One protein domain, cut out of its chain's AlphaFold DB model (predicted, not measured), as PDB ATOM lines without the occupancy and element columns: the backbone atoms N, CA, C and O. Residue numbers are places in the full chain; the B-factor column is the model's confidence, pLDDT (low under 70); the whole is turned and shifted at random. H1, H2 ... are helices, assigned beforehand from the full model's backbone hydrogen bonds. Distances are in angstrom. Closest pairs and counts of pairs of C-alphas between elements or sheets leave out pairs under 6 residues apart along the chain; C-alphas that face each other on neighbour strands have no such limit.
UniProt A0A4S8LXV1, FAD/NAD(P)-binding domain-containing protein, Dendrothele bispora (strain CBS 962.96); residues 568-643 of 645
ATOM      1  N   TRP A 568     191.698 179.672 178.265       89.19
ATOM      2  CA  TRP A 568     191.479 178.228 178.164       89.19
ATOM      3  C   TRP A 568     190.060 177.853 177.746       89.19
ATOM      4  O   TRP A 568     189.895 176.859 177.046       89.19
ATOM      5  N   GLU A 569     189.044 178.654 178.089       90.50
ATOM      6  CA  GLU A 569     187.668 178.414 177.644       90.50
ATOM      7  C   GLU A 569     187.599 178.446 176.116       90.50
ATOM      8  O   GLU A 569     186.981 177.575 175.507       90.50
ATOM      9  N   ARG A 570     188.304 179.406 175.496       92.75
ATOM     10  CA  ARG A 570     188.431 179.524 174.037       92.75
ATOM     11  C   ARG A 570     189.145 178.292 173.455       92.75
ATOM     12  O   ARG A 570     188.563 177.603 172.614       92.75
ATOM     13  N   ARG A 571     190.331 177.932 173.987       92.25
ATOM     14  CA  ARG A 571     191.102 176.728 173.576       92.25
ATOM     15  C   ARG A 571     190.259 175.444 173.645       92.25
ATOM     16  O   ARG A 571     190.167 174.697 172.673       92.25
ATOM     17  N   MET A 572     189.608 175.194 174.780       93.94
ATOM     18  CA  MET A 572     188.866 173.952 175.030       93.94
ATOM     19  C   MET A 572     187.505 173.925 174.339       93.94
ATOM     20  O   MET A 572     187.034 172.856 173.945       93.94
ATOM     21  N   TYR A 573     186.888 175.085 174.096       93.50
ATOM     22  CA  TYR A 573     185.720 175.156 173.231       93.50
ATOM     23  C   TYR A 573     186.071 174.845 171.779       93.50
ATOM     24  O   TYR A 573     185.274 174.175 171.126       93.50
ATOM     25  N   ALA A 574     187.225 175.265 171.250       93.44
ATOM     26  CA  ALA A 574     187.662 174.834 169.920       93.44
ATOM     27  C   ALA A 574     187.752 173.294 169.860       93.44
ATOM     28  O   ALA A 574     187.062 172.667 169.052       93.44
ATOM     29  N   GLN A 575     188.454 172.690 170.825       95.12
ATOM     30  CA  GLN A 575     188.702 171.242 170.904       95.12
ATOM     31  C   GLN A 575     187.499 170.371 171.329       95.12
ATOM     32  O   GLN A 575     187.600 169.143 171.342       95.12
ATOM     33  N   LYS A 576     186.326 170.955 171.627       93.19
ATOM     34  CA  LYS A 576     185.118 170.242 172.110       93.19
ATOM     35  C   LYS A 576     184.720 169.005 171.288       93.19
ATOM     36  O   LYS A 576     184.191 168.052 171.851       93.19
ATOM     37  N   ALA A 577     184.941 169.023 169.971       91.69
ATOM     38  CA  ALA A 577     184.557 167.931 169.076       91.69
ATOM     39  C   ALA A 577     185.503 166.728 169.207       91.69
ATOM     40  O   ALA A 577     185.033 165.602 169.370       91.69
ATOM     41  N   LEU A 578     186.814 166.985 169.211       95.50
ATOM     42  CA  LEU A 578     187.855 165.987 169.447       95.50
ATOM     43  C   LEU A 578     187.729 165.391 170.857       95.50
ATOM     44  O   LEU A 578     187.661 164.174 171.009       95.50
ATOM     45  N   LEU A 579     187.576 166.250 171.871       96.56
ATOM     46  CA  LEU A 579     187.347 165.839 173.257       96.56
ATOM     47  C   LEU A 579     186.109 164.939 173.400       96.56
ATOM     48  O   LEU A 579     186.200 163.894 174.038       96.56
ATOM     49  N   ARG A 580     184.969 165.280 172.778       94.81
ATOM     50  CA  ARG A 580     183.756 164.438 172.842       94.81
ATOM     51  C   ARG A 580     183.941 163.112 172.106       94.81
ATOM     52  O   ARG A 580     183.500 162.082 172.603       94.81
ATOM     53  N   LYS A 581     184.606 163.125 170.943       92.94
ATOM     54  CA  LYS A 581     184.914 161.919 170.156       92.94
ATOM     55  C   LYS A 581     185.804 160.953 170.951       92.94
ATOM     56  O   LYS A 581     185.517 159.758 170.984       92.94
ATOM     57  N   TYR A 582     186.838 161.469 171.618       96.31
ATOM     58  CA  TYR A 582     187.742 160.669 172.444       96.31
ATOM     59  C   TYR A 582     187.083 160.191 173.746       96.31
ATOM     60  O   TYR A 582     187.184 159.014 174.080       96.31
ATOM     61  N   TRP A 583     186.322 161.050 174.433       96.62
ATOM     62  CA  TRP A 583     185.588 160.675 175.647       96.62
ATOM     63  C   TRP A 583     184.581 159.543 175.390       96.62
ATOM     64  O   TRP A 583     184.573 158.557 176.118       96.62
ATOM     65  N   VAL A 584     183.804 159.615 174.299       91.81
ATOM     66  CA  VAL A 584     182.883 158.531 173.902       91.81
ATOM     67  C   VAL A 584     183.637 157.239 173.560       91.81
ATOM     68  O   VAL A 584     183.149 156.147 173.861       91.81
ATOM     69  N   HIS A 585     184.839 157.321 172.975       93.50
ATOM     70  CA  HIS A 585     185.683 156.140 172.776       93.50
ATOM     71  C   HIS A 585     186.114 155.517 174.112       93.50
ATOM     72  O   HIS A 585     185.977 154.300 174.255       93.50
ATOM     73  N   LEU A 586     186.553 156.322 175.088       95.81
ATOM     74  CA  LEU A 586     186.903 155.850 176.432       95.81
ATOM     75  C   LEU A 586     185.699 155.217 177.146       95.81
ATOM     76  O   LEU A 586     185.788 154.059 177.542       95.81
ATOM     77  N   GLU A 587     184.549 155.896 177.220       93.62
ATOM     78  CA  GLU A 587     183.320 155.352 177.832       93.62
ATOM     79  C   GLU A 587     182.871 154.016 177.207       93.62
ATOM     80  O   GLU A 587     182.253 153.197 177.886       93.62
ATOM     81  N   THR A 588     183.186 153.781 175.927       90.19
ATOM     82  CA  THR A 588     182.787 152.566 175.195       90.19
ATOM     83  C   THR A 588     183.808 151.419 175.298       90.19
ATOM     84  O   THR A 588     183.405 150.258 175.274       90.19
ATOM     85  N   HIS A 589     185.114 151.706 175.396       94.00
ATOM     86  CA  HIS A 589     186.184 150.692 175.267       94.00
ATOM     87  C   HIS A 589     187.126 150.592 176.479       94.00
ATOM     88  O   HIS A 589     187.811 149.584 176.629       94.00
ATOM     89  N   ALA A 590     187.183 151.624 177.321       95.31
ATOM     90  CA  ALA A 590     188.061 151.728 178.485       95.31
ATOM     91  C   ALA A 590     187.386 152.559 179.605       95.31
ATOM     92  O   ALA A 590     187.903 153.618 179.976       95.31
ATOM     93  N   PRO A 591     186.221 152.124 180.132       95.06
ATOM     94  CA  PRO A 591     185.441 152.906 181.098       95.06
ATOM     95  C   PRO A 591     186.223 153.205 182.384       95.06
ATOM     96  O   PRO A 591     186.133 154.314 182.901       95.06
ATOM     97  N   ASP A 592     187.063 152.270 182.836       96.56
ATOM     98  CA  ASP A 592     187.955 152.465 183.985       96.56
ATOM     99  C   ASP A 592     188.953 153.619 183.741       96.56
ATOM    100  O   ASP A 592     189.245 154.392 184.648       96.56
ATOM    101  N   GLU A 593     189.441 153.799 182.502       96.25
ATOM    102  CA  GLU A 593     190.294 154.949 182.160       96.25
ATOM    103  C   GLU A 593     189.487 156.256 182.172       96.25
ATOM    104  O   GLU A 593     189.980 157.275 182.653       96.25
ATOM    105  N   ALA A 594     188.238 156.236 181.687       95.75
ATOM    106  CA  ALA A 594     187.349 157.397 181.744       95.75
ATOM    107  C   ALA A 594     187.072 157.841 183.194       95.75
ATOM    108  O   ALA A 594     187.029 159.042 183.461       95.75
ATOM    109  N   GLU A 595     186.932 156.901 184.136       95.75
ATOM    110  CA  GLU A 595     186.792 157.224 185.561       95.75
ATOM    111  C   GLU A 595     188.085 157.832 186.128       95.75
ATOM    112  O   GLU A 595     188.042 158.944 186.660       95.75
ATOM    113  N   GLU A 596     189.246 157.182 185.958       96.88
ATOM    114  CA  GLU A 596     190.532 157.707 186.460       96.88
ATOM    115  C   GLU A 596     190.888 159.094 185.880       96.88
ATOM    116  O   GLU A 596     191.539 159.881 186.563       96.88
ATOM    117  N   TRP A 597     190.430 159.440 184.666       96.88
ATOM    118  CA  TRP A 597     190.630 160.770 184.066       96.88
ATOM    119  C   TRP A 597     189.972 161.923 184.837       96.88
ATOM    120  O   TRP A 597     190.489 163.040 184.807       96.88
ATOM    121  N   VAL A 598     188.829 161.686 185.488       95.50
ATOM    122  CA  VAL A 598     188.089 162.717 186.248       95.50
ATOM    123  C   VAL A 598     188.190 162.531 187.761       95.50
ATOM    124  O   VAL A 598     187.909 163.462 188.516       95.50
ATOM    125  N   LYS A 599     188.605 161.353 188.222       94.81
ATOM    126  CA  LYS A 599     188.731 160.975 189.631       94.81
ATOM    127  C   LYS A 599     189.566 161.974 190.434       94.81
ATOM    128  O   LYS A 599     190.754 162.172 190.196       94.81
ATOM    129  N   GLY A 600     188.930 162.598 191.420       89.56
ATOM    130  CA  GLY A 600     189.532 163.623 192.274       89.56
ATOM    131  C   GLY A 600     189.596 165.025 191.656       89.56
ATOM    132  O   GLY A 600     189.714 165.988 192.409       89.56
ATOM    133  N   VAL A 601     189.431 165.183 190.339       90.94
ATOM    134  CA  VAL A 601     189.505 166.487 189.657       90.94
ATOM    135  C   VAL A 601     188.373 167.404 190.140       90.94
ATOM    136  O   VAL A 601     187.201 167.015 190.157       90.94
ATOM    137  N   GLY A 602     188.740 168.617 190.560       84.56
ATOM    138  CA  GLY A 602     187.861 169.639 191.129       84.56
ATOM    139  C   GLY A 602     187.690 169.565 192.652       84.56
ATOM    140  O   GLY A 602     186.929 170.357 193.212       84.56
ATOM    141  N   SER A 603     188.329 168.608 193.341       81.50
ATOM    142  CA  SER A 603     188.060 168.336 194.765       81.50
ATOM    143  C   SER A 603     188.603 169.399 195.711       81.50
ATOM    144  O   SER A 603     188.003 169.616 196.765       81.50
ATOM    145  N   VAL A 604     189.719 170.051 195.369       65.69
ATOM    146  CA  VAL A 604     190.435 170.927 196.315       65.69
ATOM    147  C   VAL A 604     189.628 172.192 196.648       65.69
ATOM    148  O   VAL A 604     189.697 172.697 197.766       65.69
ATOM    149  N   GLY A 605     188.777 172.655 195.724       57.06
ATOM    150  CA  GLY A 605     187.973 173.870 195.898       57.06
ATOM    151  C   GLY A 605     186.658 173.740 196.669       57.06
ATOM    152  O   GLY A 605     186.067 174.753 197.050       57.06
ATOM    153  N   GLY A 606     186.159 172.520 196.889       57.19
ATOM    154  CA  GLY A 606     184.782 172.311 197.349       57.19
ATOM    155  C   GLY A 606     183.722 172.746 196.317       57.19
ATOM    156  O   GLY A 606     183.997 172.865 195.127       57.19
ATOM    157  N   LYS A 607     182.474 172.968 196.758       51.66
ATOM    158  CA  LYS A 607     181.313 173.264 195.881       51.66
ATOM    159  C   LYS A 607     181.206 174.730 195.398       51.66
ATOM    160  O   LYS A 607     180.109 175.173 195.068       51.66
ATOM    161  N   TYR A 608     182.289 175.504 195.388       52.25
ATOM    162  CA  TYR A 608     182.221 176.966 195.254       52.25
ATOM    163  C   TYR A 608     183.184 177.551 194.208       52.25
ATOM    164  O   TYR A 608     184.168 176.932 193.825       52.25
ATOM    165  N   SER A 609     182.868 178.764 193.742       57.84
ATOM    166  CA  SER A 609     183.439 179.395 192.539       57.84
ATOM    167  C   SER A 609     184.245 180.679 192.774       57.84
ATOM    168  O   SER A 609     184.798 181.218 191.816       57.84
ATOM    169  N   HIS A 610     184.251 181.199 194.006       51.34
ATOM    170  CA  HIS A 610     184.855 182.480 194.392       51.34
ATOM    171  C   HIS A 610     185.869 182.279 195.520       51.34
ATOM    172  O   HIS A 610     185.670 181.427 196.392       51.34
ATOM    173  N   GLY A 611     186.941 183.073 195.508       56.91
ATOM    174  CA  GLY A 611     188.121 182.837 196.336       56.91
ATOM    175  C   GLY A 611     188.948 181.619 195.895       56.91
ATOM    176  O   GLY A 611     188.562 180.848 195.015       56.91
ATOM    177  N   GLN A 612     190.102 181.445 196.548       54.06
ATOM    178  CA  GLN A 612     191.209 180.583 196.099       54.06
ATOM    179  C   GLN A 612     190.803 179.146 195.727       54.06
ATOM    180  O   GLN A 612     191.272 178.622 194.721       54.06
ATOM    181  N   GLY A 613     189.892 178.520 196.482       63.28
ATOM    182  CA  GLY A 613     189.432 177.159 196.185       63.28
ATOM    183  C   GLY A 613     188.730 177.034 194.827       63.28
ATOM    184  O   GLY A 613     188.969 176.075 194.096       63.28
ATOM    185  N   GLY A 614     187.913 178.020 194.442       69.81
ATOM    186  CA  GLY A 614     187.245 178.022 193.137       69.81
ATOM    187  C   GLY A 614     188.230 178.176 191.974       69.81
ATOM    188  O   GLY A 614     188.038 177.588 190.911       69.81
ATOM    189  N   GLU A 615     189.316 178.925 192.175       74.62
ATOM    190  CA  GLU A 615     190.398 179.048 191.191       74.62
ATOM    191  C   GLU A 615     191.213 177.754 191.073       74.62
ATOM    192  O   GLU A 615     191.510 177.315 189.962       74.62
ATOM    193  N   GLU A 616     191.525 177.111 192.199       79.12
ATOM    194  CA  GLU A 616     192.277 175.853 192.241       79.12
ATOM    195  C   GLU A 616     191.488 174.702 191.597       79.12
ATOM    196  O   GLU A 616     192.010 174.026 190.713       79.12
ATOM    197  N   SER A 617     190.193 174.564 191.910       80.75
ATOM    198  CA  SER A 617     189.290 173.609 191.244       80.75
ATOM    199  C   SER A 617     189.201 173.850 189.728       80.75
ATOM    200  O   SER A 617     189.315 172.912 188.935       80.75
ATOM    201  N   ARG A 618     189.088 175.115 189.290       81.06
ATOM    202  CA  ARG A 618     189.110 175.477 187.859       81.06
ATOM    203  C   ARG A 618     190.425 175.065 187.191       81.06
ATOM    204  O   ARG A 618     190.401 174.559 186.070       81.06
ATOM    205  N   ARG A 619     191.555 175.252 187.878       86.88
ATOM    206  CA  ARG A 619     192.887 174.872 187.394       86.88
ATOM    207  C   ARG A 619     193.054 173.356 187.272       86.88
ATOM    208  O   ARG A 619     193.636 172.913 186.287       86.88
ATOM    209  N   GLU A 620     192.527 172.561 188.207       90.94
ATOM    210  CA  GLU A 620     192.521 171.093 188.081       90.94
ATOM    211  C   GLU A 620     191.817 170.649 186.785       90.94
ATOM    212  O   GLU A 620     192.333 169.795 186.059       90.94
ATOM    213  N   TRP A 621     190.681 171.273 186.445       91.56
ATOM    214  CA  TRP A 621     189.963 171.005 185.193       91.56
ATOM    215  C   TRP A 621     190.700 171.504 183.939       91.56
ATOM    216  O   TRP A 621     190.705 170.781 182.943       91.56
ATOM    217  N   GLU A 622     191.338 172.682 183.962       92.44
ATOM    218  CA  GLU A 622     192.171 173.177 182.845       92.44
ATOM    219  C   GLU A 622     193.356 172.234 182.587       92.44
ATOM    220  O   GLU A 622     193.539 171.751 181.470       92.44
ATOM    221  N   GLU A 623     194.115 171.894 183.632       94.56
ATOM    222  CA  GLU A 623     195.273 171.010 183.521       94.56
ATOM    223  C   GLU A 623     194.903 169.581 183.090       94.56
ATOM    224  O   GLU A 623     195.701 168.928 182.417       94.56
ATOM    225  N   MET A 624     193.729 169.067 183.475       95.75
ATOM    226  CA  MET A 624     193.224 167.777 182.991       95.75
ATOM    227  C   MET A 624     192.841 167.860 181.508       95.75
ATOM    228  O   MET A 624     193.282 167.027 180.713       95.75
ATOM    229  N   LEU A 625     192.087 168.893 181.120       96.62
ATOM    230  CA  LEU A 625     191.649 169.110 179.741       96.62
ATOM    231  C   LEU A 625     192.829 169.227 178.768       96.62
ATOM    232  O   LEU A 625     192.808 168.582 177.722       96.62
ATOM    233  N   GLU A 626     193.884 169.970 179.113       96.25
ATOM    234  CA  GLU A 626     195.083 170.079 178.266       96.25
ATOM    235  C   GLU A 626     195.805 168.737 178.088       96.25
ATOM    236  O   GLU A 626     196.184 168.378 176.969       96.25
ATOM    237  N   LYS A 627     195.929 167.944 179.161       97.12
ATOM    238  CA  LYS A 627     196.493 166.585 179.101       97.12
ATOM    239  C   LYS A 627     195.622 165.662 178.234       97.12
ATOM    240  O   LYS A 627     196.163 164.835 177.499       97.12
ATOM    241  N   MET A 628     194.294 165.814 178.283       97.25
ATOM    242  CA  MET A 628     193.365 165.017 177.478       97.25
ATOM    243  C   MET A 628     193.392 165.392 175.994       97.25
ATOM    244  O   MET A 628     193.387 164.478 175.171       97.25
ATOM    245  N   VAL A 629     193.478 166.680 175.630       97.69
ATOM    246  CA  VAL A 629     193.625 167.106 174.221       97.69
ATOM    247  C   VAL A 629     194.836 166.421 173.585       97.69
ATOM    248  O   VAL A 629     194.681 165.728 172.586       97.69
ATOM    249  N   VAL A 630     196.007 166.477 174.229       97.50
ATOM    250  CA  VAL A 630     197.250 165.872 173.709       97.50
ATOM    251  C   VAL A 630     197.172 164.340 173.575       97.50
ATOM    252  O   VAL A 630     197.896 163.754 172.765       97.50
ATOM    253  N   LYS A 631     196.315 163.655 174.349       97.00
ATOM    254  CA  LYS A 631     196.064 162.210 174.174       97.00
ATOM    255  C   LYS A 631     195.021 161.936 173.082       97.00
ATOM    256  O   LYS A 631     195.190 160.989 172.319       97.00
ATOM    257  N   ALA A 632     193.996 162.780 172.971       96.56
ATOM    258  CA  ALA A 632     192.964 162.696 171.943       96.56
ATOM    259  C   ALA A 632     193.519 162.960 170.532       96.56
ATOM    260  O   ALA A 632     193.158 162.241 169.606       96.56
ATOM    261  N   GLU A 633     194.428 163.930 170.376       96.44
ATOM    262  CA  GLU A 633     195.121 164.235 169.112       96.44
ATOM    263  C   GLU A 633     195.892 163.007 168.603       96.44
ATOM    264  O   GLU A 633     195.639 162.527 167.500       96.44
ATOM    265  N   LYS A 634     196.744 162.412 169.450       95.94
ATOM    266  CA  LYS A 634     197.503 161.188 169.122       95.94
ATOM    267  C   LYS A 634     196.599 160.002 168.806       95.94
ATOM    268  O   LYS A 634     196.874 159.240 167.886       95.94
ATOM    269  N   TRP A 635     195.508 159.847 169.553       95.12
ATOM    270  CA  TRP A 635     194.509 158.818 169.278       95.12
ATOM    271  C   TRP A 635     193.817 159.035 167.922       95.12
ATOM    272  O   TRP A 635     193.583 158.071 167.197       95.12
ATOM    273  N   GLU A 636     193.527 160.280 167.539       92.38
ATOM    274  CA  GLU A 636     192.949 160.595 166.230       92.38
ATOM    275  C   GLU A 636     193.947 160.364 165.082       92.38
ATOM    276  O   GLU A 636     193.550 159.799 164.063       92.38
ATOM    277  N   GLU A 637     195.234 160.678 165.263       91.25
ATOM    278  CA  GLU A 637     196.311 160.298 164.330       91.25
ATOM    279  C   GLU A 637     196.422 158.768 164.187       91.25
ATOM    280  O   GLU A 637     196.432 158.231 163.078       91.25
ATOM    281  N   GLU A 638     196.459 158.037 165.303       90.06
ATOM    282  CA  GLU A 638     196.539 156.574 165.329       90.06
ATOM    283  C   GLU A 638     195.313 155.872 164.716       90.06
ATOM    284  O   GLU A 638     195.440 154.771 164.172       90.06
ATOM    285  N   VAL A 639     194.118 156.456 164.838       83.56
ATOM    286  CA  VAL A 639     192.884 155.945 164.219       83.56
ATOM    287  C   VAL A 639     192.811 156.345 162.745       83.56
ATOM    288  O   VAL A 639     192.387 155.533 161.927       83.56
ATOM    289  N   GLY A 640     193.265 157.548 162.383       69.88
ATOM    290  CA  GLY A 640     193.352 158.003 160.994       69.88
ATOM    291  C   GLY A 640     194.297 157.138 160.160       69.88
ATOM    292  O   GLY A 640     193.914 156.672 159.091       69.88
ATOM    293  N   ASN A 641     195.486 156.833 160.691       56.75
ATOM    294  CA  ASN A 641     196.448 155.935 160.046       56.75
ATOM    295  C   ASN A 641     195.908 154.498 159.894       56.75
ATOM    296  O   ASN A 641     196.168 153.855 158.885       56.75
ATOM    297  N   ARG A 642     195.104 154.015 160.854       56.47
ATOM    298  CA  ARG A 642     194.413 152.710 160.786       56.47
ATOM    299  C   ARG A 642     193.141 152.709 159.926       56.47
ATOM    300  O   ARG A 642     192.507 151.670 159.796       56.47
ATOM    301  N   GLY A 643     192.759 153.849 159.348       41.22
ATOM    302  CA  GLY A 643     191.660 153.972 158.383       41.22
ATOM    303  C   GLY A 643     192.104 153.918 156.915       41.22
ATOM    304  O   GLY A 643     191.290 154.203 156.038       41.22
TER     305      GLY A 643
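Overview. This is residues 568 to 643 of the 645 residues of the protein "FAD/NAD(P)-binding domain-containing protein" of Dendrothele bispora (strain CBS 962.96) (UniProt A0A4S8LXV1). One long straight helix, H4, makes the longest axis, and H1, H2 and H3 form a U-shaped bracket over one side of it: H2 crosses H4 about perpendicularly, while H1 and H3 lie at H2's two ends on opposite sides of H4. Residues 599 to 611 lead from H3 back to the start of H4, and at the other end residues 637 to 643 stick out free. The printed part has 76 residues with four named helices, in the order H1, H2, H3, H4, and no named strand; the class is all helix. The whole is flat and only just loose, close to compact, with a radius of gyration of the C-alphas of 14.1 A and spans of 48 by 28 by 14 A.

Along the chain. Begin at C-alpha 568, at (191.479, 178.228, 178.164), where H1 starts; it covers residues 568 to 574. After Gln 575, find H2 at residues 576 to 589, 19.8 A from first to last C-alpha. After Ala 590 comes H3, residues 591 to 598, 11.4 A long. Pass residues 599 to 611 and find C-alpha 612 at (191.209, 180.583, 196.099); from there H4 runs to C-alpha 641 at (196.448, 155.935, 160.046), 44.0 A away.

Arrangement. Look first at Trp 568 in H1: its C-alpha is 6.9 A from that of Glu 622, the closest pair of H1 and H4, which are close but not clearly touching, at a shallow tilt of 30 degrees, the same way. H1 and H2 meet only through their link. H2 touches H4 with residues 578 to 582 alone, against residues 628 to 635 of H4; their closest C-alphas, of Tyr 582 and Ala 632, are 5.6 A apart, and the lines are about perpendicular at 76 degrees. H2 and H3 form a helical hairpin and touch, H2 with residues 583 to 587 alone; they run opposite ways at a steep tilt of 43 degrees, with the C-alphas of Leu 586 and Ala 594 closest at 5.6 A. H3 and H4 are close but not clearly touching: their closest C-alphas, of Trp 597 and Met 624, are 7.5 A apart. H1 and H3 are apart. In H1 and H2 every O i to N i+4 pair is within hydrogen-bond range; in H3 it is 3 of 4, in H4 25 of 26.

Size, cuts and confidence. The two C-alphas farthest apart are those of Gly 611 and Gly 643, 47.8 A. The printed part has no cut. The links H1 to H2 and H2 to H3 are tight, and the link H3 to H4, 13 residues, is long. The mean pLDDT of the printed part is 85.7; look for values under 70 at residues 604 to 614, of which 612 to 614 belong to H4, and at residues 640 to 643.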